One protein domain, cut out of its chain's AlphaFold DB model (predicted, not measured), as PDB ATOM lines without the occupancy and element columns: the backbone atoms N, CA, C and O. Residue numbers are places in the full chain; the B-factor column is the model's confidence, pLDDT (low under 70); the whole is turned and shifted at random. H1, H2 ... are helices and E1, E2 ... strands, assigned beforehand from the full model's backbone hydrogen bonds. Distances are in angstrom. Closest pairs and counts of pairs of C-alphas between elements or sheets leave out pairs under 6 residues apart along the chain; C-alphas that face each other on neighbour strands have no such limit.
ATOM      1  N   ASP A   9      -0.988-109.674 -32.795       94.19
ATOM      2  CA  ASP A   9       0.013-109.817 -33.861       94.19
ATOM      3  C   ASP A   9       1.075-110.866 -33.513       94.19
ATOM      4  O   ASP A   9       1.434-111.679 -34.366       94.19
ATOM      5  N   GLU A  10       1.500-110.927 -32.252       96.12
ATOM      6  CA  GLU A  10       2.369-111.987 -31.725       96.12
ATOM      7  C   GLU A  10       1.701-113.363 -31.822       96.12
ATOM      8  O   GLU A  10       2.280-114.282 -32.408       96.12
ATOM      9  N   LEU A  11       0.440-113.486 -31.389       96.81
ATOM     10  CA  LEU A  11      -0.328-114.721 -31.577       96.81
ATOM     11  C   LEU A  11      -0.440-115.083 -33.074       96.81
ATOM     12  O   LEU A  11      -0.261-116.235 -33.463       96.81
ATOM     13  N   CYS A  12      -0.691-114.110 -33.958       96.56
ATOM     14  CA  CYS A  12      -0.798-114.351 -35.403       96.56
ATOM     15  C   CYS A  12       0.549-114.698 -36.080       96.56
ATOM     16  O   CYS A  12       0.570-115.314 -37.161       96.56
ATOM     17  N   ALA A  13       1.672-114.312 -35.472       96.62
ATOM     18  CA  ALA A  13       3.018-114.695 -35.884       96.62
ATOM     19  C   ALA A  13       3.370-116.121 -35.424       96.62
ATOM     20  O   ALA A  13       3.895-116.892 -36.227       96.62
ATOM     21  N   ALA A  14       3.005-116.490 -34.193       97.19
ATOM     22  CA  ALA A  14       3.300-117.787 -33.580       97.19
ATOM     23  C   ALA A  14       2.517-118.985 -34.166       97.19
ATOM     24  O   ALA A  14       2.867-120.137 -33.904       97.19
ATOM     25  N   VAL A  15       1.470-118.746 -34.967       97.31
ATOM     26  CA  VAL A  15       0.651-119.812 -35.575       97.31
ATOM     27  C   VAL A  15       1.394-120.580 -36.689       97.31
ATOM     28  O   VAL A  15       1.552-120.126 -37.837       97.31
ATOM     29  N   GLY A  16       1.807-121.798 -36.338       94.69
ATOM     30  CA  GLY A  16       2.406-122.798 -37.221       94.69
ATOM     31  C   GLY A  16       1.396-123.826 -37.735       94.69
ATOM     32  O   GLY A  16       0.198-123.718 -37.498       94.69
ATOM     33  N   GLU A  17       1.892-124.825 -38.462       91.44
ATOM     34  CA  GLU A  17       1.211-126.122 -38.538       91.44
ATOM     35  C   GLU A  17       1.624-126.955 -37.320       91.44
ATOM     36  O   GLU A  17       2.783-126.878 -36.889       91.44
ATOM     37  N   ASP A  18       0.698-127.774 -36.821       89.94
ATOM     38  CA  ASP A  18       1.062-129.053 -36.214       89.94
ATOM     39  C   ASP A  18       1.478-130.020 -37.338       89.94
ATOM     40  O   ASP A  18       0.806-130.077 -38.372       89.94
ATOM     41  N   ASN A  19       2.584-130.736 -37.162       88.88
ATOM     42  CA  ASN A  19       3.095-131.707 -38.133       88.88
ATOM     43  C   ASN A  19       2.878-133.158 -37.675       88.88
ATOM     44  O   ASN A  19       3.068-134.063 -38.482       88.88
ATOM     45  N   ASP A  20       2.468-133.368 -36.420       89.75
ATOM     46  CA  ASP A  20       2.194-134.689 -35.847       89.75
ATOM     47  C   ASP A  20       0.725-135.114 -36.074       89.75
ATOM     48  O   ASP A  20       0.309-136.178 -35.621       89.75
ATOM     49  N   LEU A  21      -0.058-134.274 -36.769       86.50
ATOM     50  CA  LEU A  21      -1.454-134.497 -37.157       86.50
ATOM     51  C   LEU A  21      -1.618-134.432 -38.681       86.50
ATOM     52  O   LEU A  21      -1.299-133.411 -39.307       86.50
ATOM     53  N   GLU A  22      -2.208-135.472 -39.263       89.00
ATOM     54  CA  GLU A  22      -2.617-135.492 -40.668       89.00
ATOM     55  C   GLU A  22      -3.743-134.468 -40.944       89.00
ATOM     56  O   GLU A  22      -4.505-134.100 -40.042       89.00
ATOM     57  N   PRO A  23      -3.939-134.003 -42.197       85.81
ATOM     58  CA  PRO A  23      -4.979-133.025 -42.537       85.81
ATOM     59  C   PRO A  23      -6.418-133.449 -42.201       85.81
ATOM     60  O   PRO A  23      -7.292-132.590 -42.127       85.81
ATOM     61  N   LEU A  24      -6.663-134.752 -42.021       86.56
ATOM     62  CA  LEU A  24      -7.954-135.326 -41.619       86.56
ATOM     63  C   LEU A  24      -8.148-135.388 -40.093       86.56
ATOM     64  O   LEU A  24      -9.277-135.552 -39.638       86.56
ATOM     65  N   GLU A  25      -7.072-135.264 -39.314       87.25
ATOM     66  CA  GLU A  25      -7.098-135.312 -37.844       87.25
ATOM     67  C   GLU A  25      -7.241-133.915 -37.220       87.25
ATOM     68  O   GLU A  25      -7.714-133.789 -36.093       87.25
ATOM     69  N   LYS A  26      -6.870-132.861 -37.962       89.31
ATOM     70  CA  LYS A  26      -6.938-131.459 -37.520       89.31
ATOM     71  C   LYS A  26      -8.379-130.982 -37.366       89.31
ATOM     72  O   LYS A  26      -9.126-130.880 -38.342       89.31
ATOM     73  N   GLU A  27      -8.762-130.619 -36.147       89.44
ATOM     74  CA  GLU A  27     -10.147-130.281 -35.834       89.44
ATOM     75  C   GLU A  27     -10.553-128.878 -36.343       89.44
ATOM     76  O   GLU A  27      -9.768-127.921 -36.376       89.44
ATOM     77  N   MET A  28     -11.837-128.719 -36.684       92.06
ATOM     78  CA  MET A  28     -12.514-127.421 -36.669       92.06
ATOM     79  C   MET A  28     -13.920-127.566 -36.071       92.06
ATOM     80  O   MET A  28     -14.755-128.290 -36.607       92.06
ATOM     81  N   GLN A  29     -14.194-126.857 -34.974       91.06
ATOM     82  CA  GLN A  29     -15.484-126.869 -34.280       91.06
ATOM     83  C   GLN A  29     -16.165-125.502 -34.282       91.06
ATOM     84  O   GLN A  29     -15.523-124.454 -34.227       91.06
ATOM     85  N   ILE A  30     -17.498-125.538 -34.282       90.56
ATOM     86  CA  ILE A  30     -18.375-124.371 -34.182       90.56
ATOM     87  C   ILE A  30     -19.495-124.721 -33.193       90.56
ATOM     88  O   ILE A  30     -20.289-125.627 -33.446       90.56
ATOM     89  N   ARG A  31     -19.561-124.016 -32.059       88.25
ATOM     90  CA  ARG A  31     -20.532-124.236 -30.974       88.25
ATOM     91  C   ARG A  31     -21.299-122.941 -30.700       88.25
ATOM     92  O   ARG A  31     -20.730-121.956 -30.243       88.25
ATOM     93  N   TRP A  32     -22.594-122.932 -30.993       85.88
ATOM     94  CA  TRP A  32     -23.464-121.762 -30.832       85.88
ATOM     95  C   TRP A  32     -23.865-121.612 -29.359       85.88
ATOM     96  O   TRP A  32     -24.334-122.588 -28.773       85.88
ATOM     97  N   SER A  33     -23.717-120.422 -28.757       77.56
ATOM     98  CA  SER A  33     -24.247-120.187 -27.404       77.56
ATOM     99  C   SER A  33     -25.773-120.229 -27.445       77.56
ATOM    100  O   SER A  33     -26.372-119.562 -28.301       77.56
ATOM    101  N   LYS A  34     -26.432-120.949 -26.530       72.00
ATOM    102  CA  LYS A  34     -27.892-120.828 -26.403       72.00
ATOM    103  C   LYS A  34     -28.234-119.458 -25.814       72.00
ATOM    104  O   LYS A  34     -27.476-118.899 -25.025       72.00
ATOM    105  N   ALA A  35     -29.390-118.914 -26.183       61.34
ATOM    106  CA  ALA A  35     -29.876-117.677 -25.581       61.34
ATOM    107  C   ALA A  35     -30.083-117.885 -24.069       61.34
ATOM    108  O   ALA A  35     -30.838-118.771 -23.673       61.34
ATOM    109  N   GLY A  36     -29.402-117.085 -23.245       60.12
ATOM    110  CA  GLY A  36     -29.435-117.199 -21.784       60.12
ATOM    111  C   GLY A  36     -28.414-118.165 -21.165       60.12
ATOM    112  O   GLY A  36     -28.425-118.325 -19.948       60.12
ATOM    113  N   GLU A  37     -27.521-118.790 -21.943       70.75
ATOM    114  CA  GLU A  37     -26.316-119.405 -21.363       70.75
ATOM    115  C   GLU A  37     -25.306-118.308 -20.981       70.75
ATOM    116  O   GLU A  37     -25.025-117.444 -21.814       70.75
ATOM    117  N   PRO A  38     -24.755-118.314 -19.752       71.06
ATOM    118  CA  PRO A  38     -23.765-117.326 -19.345       71.06
ATOM    119  C   PRO A  38     -22.460-117.534 -20.118       71.06
ATOM    120  O   PRO A  38     -21.938-118.649 -20.202       71.06
ATOM    121  N   LEU A  39     -21.922-116.446 -20.664       80.88
ATOM    122  CA  LEU A  39     -20.580-116.422 -21.237       80.88
ATOM    123  C   LEU A  39     -19.535-116.285 -20.115       80.88
ATOM    124  O   LEU A  39     -19.875-115.822 -19.023       80.88
ATOM    125  N   PRO A  40     -18.265-116.666 -20.348       82.38
ATOM    126  CA  PRO A  40     -17.187-116.323 -19.427       82.38
ATOM    127  C   PRO A  40     -17.105-114.800 -19.254       82.38
ATOM    128  O   PRO A  40     -17.150-114.075 -20.245       82.38
ATOM    129  N   GLU A  41     -16.931-114.320 -18.020       82.19
ATOM    130  CA  GLU A  41     -16.918-112.880 -17.682       82.19
ATOM    131  C   GLU A  41     -15.843-112.073 -18.435       82.19
ATOM    132  O   GLU A  41     -15.936-110.854 -18.541       82.19
ATOM    133  N   SER A  42     -14.830-112.749 -18.982       82.62
ATOM    134  CA  SER A  42     -13.771-112.164 -19.806       82.62
ATOM    135  C   SER A  42     -14.139-111.971 -21.284       82.62
ATOM    136  O   SER A  42     -13.281-111.535 -22.047       82.62
ATOM    137  N   VAL A  43     -15.360-112.304 -21.726       87.25
ATOM    138  CA  VAL A  43     -15.815-112.147 -23.121       87.25
ATOM    139  C   VAL A  43     -16.607-110.837 -23.278       87.25
ATOM    140  O   VAL A  43     -17.695-110.726 -22.716       87.25
ATOM    141  N   PRO A  44     -16.134-109.853 -24.070       89.00
ATOM    142  CA  PRO A  44     -16.712-108.506 -24.130       89.00
ATOM    143  C   PRO A  44     -17.900-108.405 -25.109       89.00
ATOM    144  O   PRO A  44     -17.921-107.531 -25.977       89.00
ATOM    145  N   TYR A  45     -18.869-109.322 -25.016       87.19
ATOM    146  CA  TYR A  45     -20.035-109.379 -25.904       87.19
ATOM    147  C   TYR A  45     -21.338-109.595 -25.118       87.19
ATOM    148  O   TYR A  45     -21.545-110.665 -24.553       87.19
ATOM    149  N   ASP A  46     -22.237-108.606 -25.146       83.31
ATOM    150  CA  ASP A  46     -23.603-108.715 -24.597       83.31
ATOM    151  C   ASP A  46     -24.557-109.507 -25.520       83.31
ATOM    152  O   ASP A  46     -25.567-110.061 -25.083       83.31
ATOM    153  N   ASP A  47     -24.238-109.549 -26.817       82.38
ATOM    154  CA  ASP A  47     -24.986-110.270 -27.849       82.38
ATOM    155  C   ASP A  47     -24.745-111.793 -27.800       82.38
ATOM    156  O   ASP A  47     -23.674-112.245 -27.392       82.38
ATOM    157  N   PRO A  48     -25.667-112.622 -28.333       86.44
ATOM    158  CA  PRO A  48     -25.401-114.037 -28.575       86.44
ATOM    159  C   PRO A  48     -24.144-114.249 -29.431       86.44
ATOM    160  O   PRO A  48     -23.949-113.594 -30.460       86.44
ATOM    161  N   VAL A  49     -23.330-115.234 -29.058       90.69
ATOM    162  CA  VAL A  49     -22.029-115.531 -29.677       90.69
ATOM    163  C   VAL A  49     -21.983-116.941 -30.266       90.69
ATOM    164  O   VAL A  49     -22.897-117.761 -30.141       90.69
ATOM    165  N   VAL A  50     -20.870-117.242 -30.918       91.50
ATOM    166  CA  VAL A  50     -20.481-118.593 -31.303       91.50
ATOM    167  C   VAL A  50     -19.044-118.805 -30.851       91.50
ATOM    168  O   VAL A  50     -18.183-117.965 -31.109       91.50
ATOM    169  N   TRP A  51     -18.788-119.918 -30.173       93.00
ATOM    170  CA  TRP A  51     -17.434-120.382 -29.906       93.00
ATOM    171  C   TRP A  51     -16.924-121.153 -31.122       93.00
ATOM    172  O   TRP A  51     -17.601-122.050 -31.631       93.00
ATOM    173  N   VAL A  52     -15.738-120.798 -31.599       94.19
ATOM    174  CA  VAL A  52     -15.079-121.400 -32.758       94.19
ATOM    175  C   VAL A  52     -13.707-121.890 -32.327       94.19
ATOM    176  O   VAL A  52     -12.983-121.160 -31.650       94.19
ATOM    177  N   TYR A  53     -13.346-123.097 -32.752       95.50
ATOM    178  CA  TYR A  53     -12.016-123.675 -32.583       95.50
ATOM    179  C   TYR A  53     -11.506-124.225 -33.910       95.50
ATOM    180  O   TYR A  53     -12.288-124.751 -34.702       95.50
ATOM    181  N   SER A  54     -10.204-124.118 -34.161       95.38
ATOM    182  CA  SER A  54      -9.553-124.800 -35.278       95.38
ATOM    183  C   SER A  54      -8.093-125.109 -34.974       95.38
ATOM    184  O   SER A  54      -7.440-124.344 -34.270       95.38
ATOM    185  N   GLU A  55      -7.579-126.182 -35.570       96.19
ATOM    186  CA  GLU A  55      -6.150-126.546 -35.628       96.19
ATOM    187  C   GLU A  55      -5.555-126.317 -37.028       96.19
ATOM    188  O   GLU A  55      -4.377-126.544 -37.291       96.19
ATOM    189  N   ILE A  56      -6.375-125.830 -37.963       93.50
ATOM    190  CA  ILE A  56      -5.953-125.540 -39.327       93.50
ATOM    191  C   ILE A  56      -5.346-124.134 -39.337       93.50
ATOM    192  O   ILE A  56      -6.033-123.130 -39.108       93.50
ATOM    193  N   ARG A  57      -4.048-124.039 -39.640       92.25
ATOM    194  CA  ARG A  57      -3.252-122.799 -39.589       92.25
ATOM    195  C   ARG A  57      -3.888-121.613 -40.318       92.25
ATOM    196  O   ARG A  57      -3.857-120.484 -39.829       92.25
ATOM    197  N   GLY A  58      -4.470-121.852 -41.497       93.31
ATOM    198  CA  GLY A  58      -5.135-120.828 -42.309       93.31
ATOM    199  C   GLY A  58      -6.303-120.153 -41.572       93.31
ATOM    200  O   GLY A  58      -6.242-118.943 -41.329       93.31
ATOM    201  N   PRO A  59      -7.352-120.908 -41.188       93.56
ATOM    202  CA  PRO A  59      -8.395-120.468 -40.264       93.56
ATOM    203  C   PRO A  59      -7.869-119.823 -38.976       93.56
ATOM    204  O   PRO A  59      -8.300-118.715 -38.670       93.56
ATOM    205  N   CYS A  60      -6.892-120.420 -38.283       96.06
ATOM    206  CA  CYS A  60      -6.321-119.864 -37.045       96.06
ATOM    207  C   CYS A  60      -5.809-118.424 -37.221       96.06
ATOM    208  O   CYS A  60      -6.211-117.513 -36.494       96.06
ATOM    209  N   ARG A  61      -4.976-118.177 -38.245       96.44
ATOM    210  CA  ARG A  61      -4.463-116.823 -38.545       96.44
ATOM    211  C   ARG A  61      -5.561-115.872 -39.015       96.44
ATOM    212  O   ARG A  61      -5.457-114.670 -38.786       96.44
ATOM    213  N   ARG A  62      -6.607-116.386 -39.671       94.88
ATOM    214  CA  ARG A  62      -7.766-115.597 -40.118       94.88
ATOM    215  C   ARG A  62      -8.682-115.198 -38.956       94.88
ATOM    216  O   ARG A  62      -9.250-114.113 -39.015       94.88
ATOM    217  N   LEU A  63      -8.795-116.030 -37.918       94.62
ATOM    218  CA  LEU A  63      -9.519-115.728 -36.680       94.62
ATOM    219  C   LEU A  63      -8.764-114.693 -35.836       94.62
ATOM    220  O   LEU A  63      -9.327-113.652 -35.527       94.62
ATOM    221  N   LEU A  64      -7.473-114.897 -35.547       95.69
ATOM    222  CA  LEU A  64      -6.695-113.957 -34.716       95.69
ATOM    223  C   LEU A  64      -6.604-112.531 -35.295       95.69
ATOM    224  O   LEU A  64      -6.490-111.570 -34.541       95.69
ATOM    225  N   ARG A  65      -6.704-112.381 -36.623       94.81
ATOM    226  CA  ARG A  65      -6.741-111.079 -37.324       94.81
ATOM    227  C   ARG A  65      -8.098-110.366 -37.282       94.81
ATOM    228  O   ARG A  65      -8.212-109.262 -37.808       94.81
ATOM    229  N   ARG A  66      -9.143-110.983 -36.727       91.19
ATOM    230  CA  ARG A  66     -10.478-110.382 -36.616       91.19
ATOM    231  C   ARG A  66     -10.599-109.641 -35.283       91.19
ATOM    232  O   ARG A  66     -10.443-110.228 -34.218       91.19
ATOM    233  N   SER A  67     -10.914-108.348 -35.341       90.56
ATOM    234  CA  SER A  67     -11.183-107.515 -34.158       90.56
ATOM    235  C   SER A  67     -12.390-108.021 -33.359       90.56
ATOM    236  O   SER A  67     -12.350-108.048 -32.134       90.56
ATOM    237  N   ASN A  68     -13.414-108.511 -34.061       91.69
ATOM    238  CA  ASN A  68     -14.604-109.176 -33.525       91.69
ATOM    239  C   ASN A  68     -14.401-110.671 -33.198       91.69
ATOM    240  O   ASN A  68     -15.380-111.387 -32.999       91.69
ATOM    241  N   PHE A  69     -13.162-111.167 -33.148       93.81
ATOM    242  CA  PHE A  69     -12.843-112.474 -32.573       93.81
ATOM    243  C   PHE A  69     -12.097-112.281 -31.253       93.81
ATOM    244  O   PHE A  69     -11.080-111.584 -31.189       93.81
ATOM    245  N   TRP A  70     -12.613-112.907 -30.201       94.94
ATOM    246  CA  TRP A  70     -12.052-112.891 -28.859       94.94
ATOM    247  C   TRP A  70     -11.478-114.276 -28.529       94.94
ATOM    248  O   TRP A  70     -12.246-115.168 -28.155       94.94
ATOM    249  N   PRO A  71     -10.165-114.513 -28.722       95.06
ATOM    250  CA  PRO A  71      -9.545-115.769 -28.323       95.06
ATOM    251  C   PRO A  71      -9.682-115.969 -26.810       95.06
ATOM    252  O   PRO A  71      -9.537-115.033 -26.029       95.06
ATOM    253  N   THR A  72      -9.929-117.208 -26.399       94.62
ATOM    254  CA  THR A  72      -9.967-117.618 -24.983       94.62
ATOM    255  C   THR A  72      -9.134-118.868 -24.720       94.62
ATOM    256  O   THR A  72      -8.873-119.200 -23.569       94.62
ATOM    257  N   GLU A  73      -8.710-119.569 -25.771       95.19
ATOM    258  CA  GLU A  73      -7.926-120.794 -25.696       95.19
ATOM    259  C   GLU A  73      -6.938-120.848 -26.870       95.19
ATOM    260  O   GLU A  73      -7.287-120.536 -28.008       95.19
ATOM    261  N   LEU A  74      -5.708-121.271 -26.607       97.38
ATOM    262  CA  LEU A  74      -4.697-121.581 -27.611       97.38
ATOM    263  C   LEU A  74      -4.212-123.008 -27.363       97.38
ATOM    264  O   LEU A  74      -3.814-123.326 -26.242       97.38
ATOM    265  N   ARG A  75      -4.207-123.861 -28.389       97.06
ATOM    266  CA  ARG A  75      -3.437-125.111 -28.375       97.06
ATOM    267  C   ARG A  75      -2.023-124.770 -28.835       97.06
ATOM    268  O   ARG A  75      -1.853-124.158 -29.890       97.06
ATOM    269  N   VAL A  76      -1.025-125.132 -28.038       96.12
ATOM    270  CA  VAL A  76       0.398-124.972 -28.367       96.12
ATOM    271  C   VAL A  76       1.034-126.317 -28.730       96.12
ATOM    272  O   VAL A  76       0.397-127.371 -28.672       96.12
ATOM    273  N   GLU A  77       2.289-126.277 -29.166       90.50
ATOM    274  CA  GLU A  77       3.153-127.442 -29.397       90.50
ATOM    275  C   GLU A  77       3.120-128.424 -28.205       90.50
ATOM    276  O   GLU A  77       3.054-128.020 -27.042       90.50
ATOM    277  N   GLY A  78       3.074-129.731 -28.488       86.69
ATOM    278  CA  GLY A  78       2.795-130.761 -27.476       86.69
ATOM    279  C   GLY A  78       1.324-130.853 -27.029       86.69
ATOM    280  O   GLY A  78       1.021-131.544 -26.059       86.69
ATOM    281  N   GLY A  79       0.396-130.161 -27.702       89.12
ATOM    282  CA  GLY A  79      -1.055-130.302 -27.515       89.12
ATOM    283  C   GLY A  79      -1.635-129.644 -26.257       89.12
ATOM    284  O   GLY A  79      -2.835-129.760 -26.001       89.12
ATOM    285  N   ARG A  80      -0.818-128.934 -25.469       94.12
ATOM    286  CA  ARG A  80      -1.268-128.201 -24.275       94.12
ATOM    287  C   ARG A  80      -2.218-127.065 -24.665       94.12
ATOM    288  O   ARG A  80      -1.942-126.325 -25.604       94.12
ATOM    289  N   LYS A  81      -3.292-126.878 -23.895       95.62
ATOM    290  CA  LYS A  81      -4.168-125.696 -23.964       95.62
ATOM    291  C   LYS A  81      -3.692-124.629 -22.970       95.62
ATOM    292  O   LYS A  81      -3.414-124.958 -21.817       95.62
ATOM    293  N   VAL A  82      -3.607-123.372 -23.405       95.75
ATOM    294  CA  VAL A  82      -3.265-122.192 -22.584       95.75
ATOM    295  C   VAL A  82      -4.236-121.038 -22.864       95.75
ATOM    296  O   VAL A  82      -4.842-120.978 -23.934       95.75
ATOM    297  N   ALA A  83      -4.390-120.114 -21.916       94.56
ATOM    298  CA  ALA A  83      -5.125-118.866 -22.144       94.56
ATOM    299  C   ALA A  83      -4.244-117.848 -22.907       94.56
ATOM    300  O   ALA A  83      -3.029-117.856 -22.701       94.56
ATOM    301  N   PRO A  84      -4.805-116.940 -23.732       95.12
ATOM    302  CA  PRO A  84      -4.018-115.989 -24.529       95.12
ATOM    303  C   PRO A  84      -3.079-115.074 -23.734       95.12
ATOM    304  O   PRO A  84      -1.992-114.772 -24.213       95.12
ATOM    305  N   HIS A  85      -3.454-114.675 -22.515       93.19
ATOM    306  CA  HIS A  85      -2.608-113.878 -21.616       93.19
ATOM    307  C   HIS A  85      -1.451-114.680 -20.981       93.19
ATOM    308  O   HIS A  85      -0.508-114.095 -20.463       93.19
ATOM    309  N   ASN A  86      -1.524-116.018 -21.009       94.25
ATOM    310  CA  ASN A  86      -0.495-116.944 -20.517       94.25
ATOM    311  C   ASN A  86       0.385-117.484 -21.660       94.25
ATOM    312  O   ASN A  86       1.115-118.457 -21.476       94.25
ATOM    313  N   PHE A  87       0.289-116.898 -22.855       95.00
ATOM    314  CA  PHE A  87       1.133-117.255 -23.985       95.00
ATOM    315  C   PHE A  87       2.587-116.816 -23.737       95.00
ATOM    316  O   PHE A  87       2.823-115.680 -23.335       95.00
ATOM    317  N   SER A  88       3.562-117.700 -23.982       93.31
ATOM    318  CA  SER A  88       4.981-117.456 -23.668       93.31
ATOM    319  C   SER A  88       5.931-117.650 -24.859       93.31
ATOM    320  O   SER A  88       7.122-117.906 -24.682       93.31
ATOM    321  N   GLY A  89       5.417-117.498 -26.085       92.94
ATOM    322  CA  GLY A  89       6.203-117.569 -27.321       92.94
ATOM    323  C   GLY A  89       6.266-118.952 -27.978       92.94
ATOM    324  O   GLY A  89       6.977-119.113 -28.969       92.94
ATOM    325  N   GLU A  90       5.544-119.955 -27.466       95.19
ATOM    326  CA  GLU A  90       5.492-121.288 -28.082       95.19
ATOM    327  C   GLU A  90       4.836-121.272 -29.477       95.19
ATOM    328  O   GLU A  90       4.068-120.373 -29.819       95.19
ATOM    329  N   ARG A  91       5.051-122.312 -30.293       96.75
ATOM    330  CA  ARG A  91       4.265-122.472 -31.524       96.75
ATOM    331  C   ARG A  91       2.795-122.703 -31.169       96.75
ATOM    332  O   ARG A  91       2.463-123.678 -30.496       96.75
ATOM    333  N   ILE A  92       1.912-121.861 -31.701       98.00
ATOM    334  CA  ILE A  92       0.463-122.069 -31.644       98.00
ATOM    335  C   ILE A  92       0.073-123.018 -32.779       98.00
ATOM    336  O   ILE A  92       0.406-122.789 -33.943       98.00
ATOM    337  N   THR A  93      -0.631-124.084 -32.425       97.25
ATOM    338  CA  THR A  93      -1.096-125.159 -33.313       97.25
ATOM    339  C   THR A  93      -2.621-125.209 -33.422       97.25
ATOM    340  O   THR A  93      -3.139-125.817 -34.351       97.25
ATOM    341  N   GLY A  94      -3.350-124.530 -32.531       97.44
ATOM    342  CA  GLY A  94      -4.795-124.335 -32.636       97.44
ATOM    343  C   GLY A  94      -5.285-123.116 -31.856       97.44
ATOM    344  O   GLY A  94      -4.623-122.647 -30.932       97.44
ATOM    345  N   VAL A  95      -6.439-122.574 -32.242       97.56
ATOM    346  CA  VAL A  95      -7.009-121.336 -31.687       97.56
ATOM    347  C   VAL A  95      -8.497-121.529 -31.409       97.56
ATOM    348  O   VAL A  95      -9.249-121.870 -32.320       97.56
ATOM    349  N   GLY A  96      -8.916-121.260 -30.170       95.94
ATOM    350  CA  GLY A  96     -10.299-121.276 -29.697       95.94
ATOM    351  C   GLY A  96     -10.743-119.922 -29.138       95.94
ATOM    352  O   GLY A  96      -9.980-119.230 -28.461       95.94
ATOM    353  N   GLY A  97     -11.985-119.521 -29.402       94.88
ATOM    354  CA  GLY A  97     -12.513-118.241 -28.924       94.88
ATOM    355  C   GLY A  97     -13.926-117.930 -29.392       94.88
ATOM    356  O   GLY A  97     -14.543-118.710 -30.115       94.88
ATOM    357  N   TYR A  98     -14.435-116.770 -28.987       94.06
ATOM    358  CA  TYR A  98     -15.799-116.325 -29.261       94.06
ATOM    359  C   TYR A  98     -15.855-115.258 -30.358       94.06
ATOM    360  O   TYR A  98     -14.979-114.403 -30.475       94.06
ATOM    361  N   ILE A  99     -16.929-115.284 -31.141       93.00
ATOM    362  CA  ILE A  99     -17.258-114.292 -32.170       93.00
ATOM    363  C   ILE A  99     -18.767-113.978 -32.098       93.00
ATOM    364  O   ILE A  99     -19.556-114.913 -31.922       93.00
ATOM    365  N   PRO A 100     -19.211-112.708 -32.221       91.38
ATOM    366  CA  PRO A 100     -20.634-112.368 -32.222       91.38
ATOM    367  C   PRO A 100     -21.391-113.118 -33.317       91.38
ATOM    368  O   PRO A 100     -20.929-113.202 -34.459       91.38
ATOM    369  N   ARG A 101     -22.575-113.652 -32.997       87.12
ATOM    370  CA  ARG A 101     -23.298-114.605 -33.858       87.12
ATOM    371  C   ARG A 101     -23.588-114.070 -35.263       87.12
ATOM    372  O   ARG A 101     -23.542-114.836 -36.220       87.12
ATOM    373  N   GLY A 102     -23.838-112.765 -35.403       83.88
ATOM    374  CA  GLY A 102     -24.058-112.111 -36.701       83.88
ATOM    375  C   GLY A 102     -22.825-112.041 -37.615       83.88
ATOM    376  O   GLY A 102     -22.967-111.766 -38.799       83.88
ATOM    377  N   SER A 103     -21.622-112.311 -37.097       85.25
ATOM    378  CA  SER A 103     -20.361-112.241 -37.856       85.25
ATOM    379  C   SER A 103     -19.960-113.559 -38.541       85.25
ATOM    380  O   SER A 103     -18.967-113.592 -39.272       85.25
ATOM    381  N   LEU A 104     -20.701-114.652 -38.319       78.94
ATOM    382  CA  LEU A 104     -20.464-115.940 -38.973       78.94
ATOM    383  C   LEU A 104     -21.508-116.224 -40.051       78.94
ATOM    384  O   LEU A 104     -22.697-116.362 -39.768       78.94
ATOM    385  N   LYS A 105     -21.036-116.437 -41.282       76.31
ATOM    386  CA  LYS A 105     -21.839-117.012 -42.359       76.31
ATOM    387  C   LYS A 105     -21.493-118.491 -42.513       76.31
ATOM    388  O   LYS A 105     -20.426-118.837 -43.024       76.31
ATOM    389  N   LEU A 106     -22.414-119.369 -42.110       68.69
ATOM    390  CA  LEU A 106     -22.383-120.754 -42.575       68.69
ATOM    391  C   LEU A 106     -22.690-120.759 -44.075       68.69
ATOM    392  O   LEU A 106     -23.740-120.281 -44.503       68.69
ATOM    393  N   GLN A 107     -21.769-121.297 -44.867       60.50
ATOM    394  CA  GLN A 107     -21.970-121.534 -46.288       60.50
ATOM    395  C   GLN A 107     -21.816-123.033 -46.534       60.50
ATOM    396  O   GLN A 107     -20.704-123.554 -46.573       60.50
ATOM    397  N   GLY A 108     -22.947-123.727 -46.664       50.28
ATOM    398  CA  GLY A 108     -22.950-125.112 -47.118       50.28
ATOM    399  C   GLY A 108     -22.414-125.184 -48.545       50.28
ATOM    400  O   GLY A 108     -22.826-124.399 -49.405       50.28
ATOM    401  N   SER A 109     -21.491-126.108 -48.801       44.25
ATOM    402  CA  SER A 109     -21.118-126.446 -50.170       44.25
ATOM    403  C   SER A 109     -22.252-127.249 -50.805       44.25
ATOM    404  O   SER A 109     -22.714-128.231 -50.236       44.25
ATOM    405  N   ILE A 110     -22.678-126.869 -52.011       47.66
ATOM    406  CA  ILE A 110     -23.588-127.688 -52.838       47.66
ATOM    407  C   ILE A 110     -22.807-128.844 -53.514       47.66
ATOM    408  O   ILE A 110     -23.377-129.698 -54.187       47.66
ATOM    409  N   ARG A 111     -21.479-128.899 -53.331       51.06
ATOM    410  CA  ARG A 111     -20.588-129.956 -53.827       51.06
ATOM    411  C   ARG A 111     -19.844-130.602 -52.655       51.06
ATOM    412  O   ARG A 111     -18.882-130.013 -52.163       51.06
ATOM    413  N   SER A 112     -20.269-131.814 -52.287       48.72
ATOM    414  CA  SER A 112     -19.790-132.610 -51.142       48.72
ATOM    415  C   SER A 112     -20.076-131.988 -49.764       48.72
ATOM    416  O   SER A 112     -20.110-130.772 -49.603       48.72
ATOM    417  N   ASP A 113     -20.275-132.844 -48.760       47.97
ATOM    418  CA  ASP A 113     -20.826-132.532 -47.430       47.97
ATOM    419  C   ASP A 113     -19.900-131.702 -46.511       47.97
ATOM    420  O   ASP A 113     -20.191-131.470 -45.335       47.97
ATOM    421  N   SER A 114     -18.778-131.210 -47.044       46.31
ATOM    422  CA  SER A 114     -17.806-130.388 -46.321       46.31
ATOM    423  C   SER A 114     -18.291-128.940 -46.159       46.31
ATOM    424  O   SER A 114     -18.257-128.129 -47.091       46.31
ATOM    425  N   THR A 115     -18.731-128.584 -44.949       46.50
ATOM    426  CA  THR A 115     -19.204-127.226 -44.625       46.50
ATOM    427  C   THR A 115     -18.049-126.331 -44.167       46.50
ATOM    428  O   THR A 115     -17.697-126.287 -42.988       46.50
ATOM    429  N   HIS A 116     -17.469-125.569 -45.095       52.97
ATOM    430  CA  HIS A 116     -16.396-124.618 -44.792       52.97
ATOM    431  C   HIS A 116     -16.945-123.227 -44.426       52.97
ATOM    432  O   HIS A 116     -17.466-122.499 -45.271       52.97
ATOM    433  N   ALA A 117     -16.789-122.824 -43.162       50.75
ATOM    434  CA  ALA A 117     -17.162-121.486 -42.707       50.75
ATOM    435  C   ALA A 117     -16.224-120.395 -43.264       50.75
ATOM    436  O   ALA A 117     -15.004-120.570 -43.337       50.75
ATOM    437  N   SER A 118     -16.787-119.228 -43.592       49.75
ATOM    438  CA  SER A 118     -16.020-118.031 -43.957       49.75
ATOM    439  C   SER A 118     -16.420-116.844 -43.077       49.75
ATOM    440  O   SER A 118     -17.596-116.641 -42.777       49.75
ATOM    441  N   VAL A 119     -15.424-116.072 -42.631       44.22
ATOM    442  CA  VAL A 119     -15.633-114.882 -41.793       44.22
ATOM    443  C   VAL A 119     -15.560-113.646 -42.679       44.22
ATOM    444  O   VAL A 119     -14.494-113.338 -43.224       44.22
ATOM    445  N   VAL A 120     -16.680-112.943 -42.813       47.03
ATOM    446  CA  VAL A 120     -16.816-111.715 -43.611       47.03
ATOM    447  C   VAL A 120     -16.443-110.463 -42.807       47.03
ATOM    448  O   VAL A 120     -16.386-110.494 -41.579       47.03
TER     449      VAL A 120
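What this domain is: This is residues 9 to 120 of the 172 residues of an uncharacterized protein of Haloterrigena longa (UniProt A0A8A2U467). With little regular structure, this is a four-stranded sheet with two short helices over one face and long loops around it; the last stretch, residues 101 to 120, folds back on itself. The printed part has 112 residues, with two helices and four strands in the order H1, E1, E2, H2, E3, E4; the antiparallel sheet runs E1, E2, E4, E3. The class is mixed, with 41 residues in named elements; the whole is compact, radius of gyration of the C-alphas 14.2 A, spans 40 by 35 by 21 A.

Where its parts are: E4, residues 92 to 100, is 23.2 A long and ends at C-alpha 100 (-20.634, -112.368, -32.222). E3 is residues 70 to 76, 17.4 A; E2 49 to 54; E1 28 to 32. H2 is residues 57 to 64; H1, 9 to 14, begins at C-alpha 9 (0.013, -109.817, -33.861).

How they stand to each other: Within hydrogen-bond range are N 52 and O 97 of E2 and E4, 2.8 A, N 31 and O 51 of hairpin E1 and E2, 2.8 A, and N 75 and O 94 of hairpin E3 and E4, 2.8 A. H2 is on the sheet, height 7.9 A; its closest C-alphas to E4 are Cys 60 and Val 95, 5.6 A. H1, on the same face, touches H2 at Cys 12 and Arg 61, closest C-alphas, 5.4 A. Every O i to N i+4 pair in H1 and H2 is within range.

The domain as a whole: The farthest C-alphas, Ser 88 and Ile 110, are 42.1 A apart. The printed part has no cut. The links H1 to E1, E1 to E2 and E3 to E4 are long. pLDDT is under 70 at residues 35 to 36 and 106 to 120.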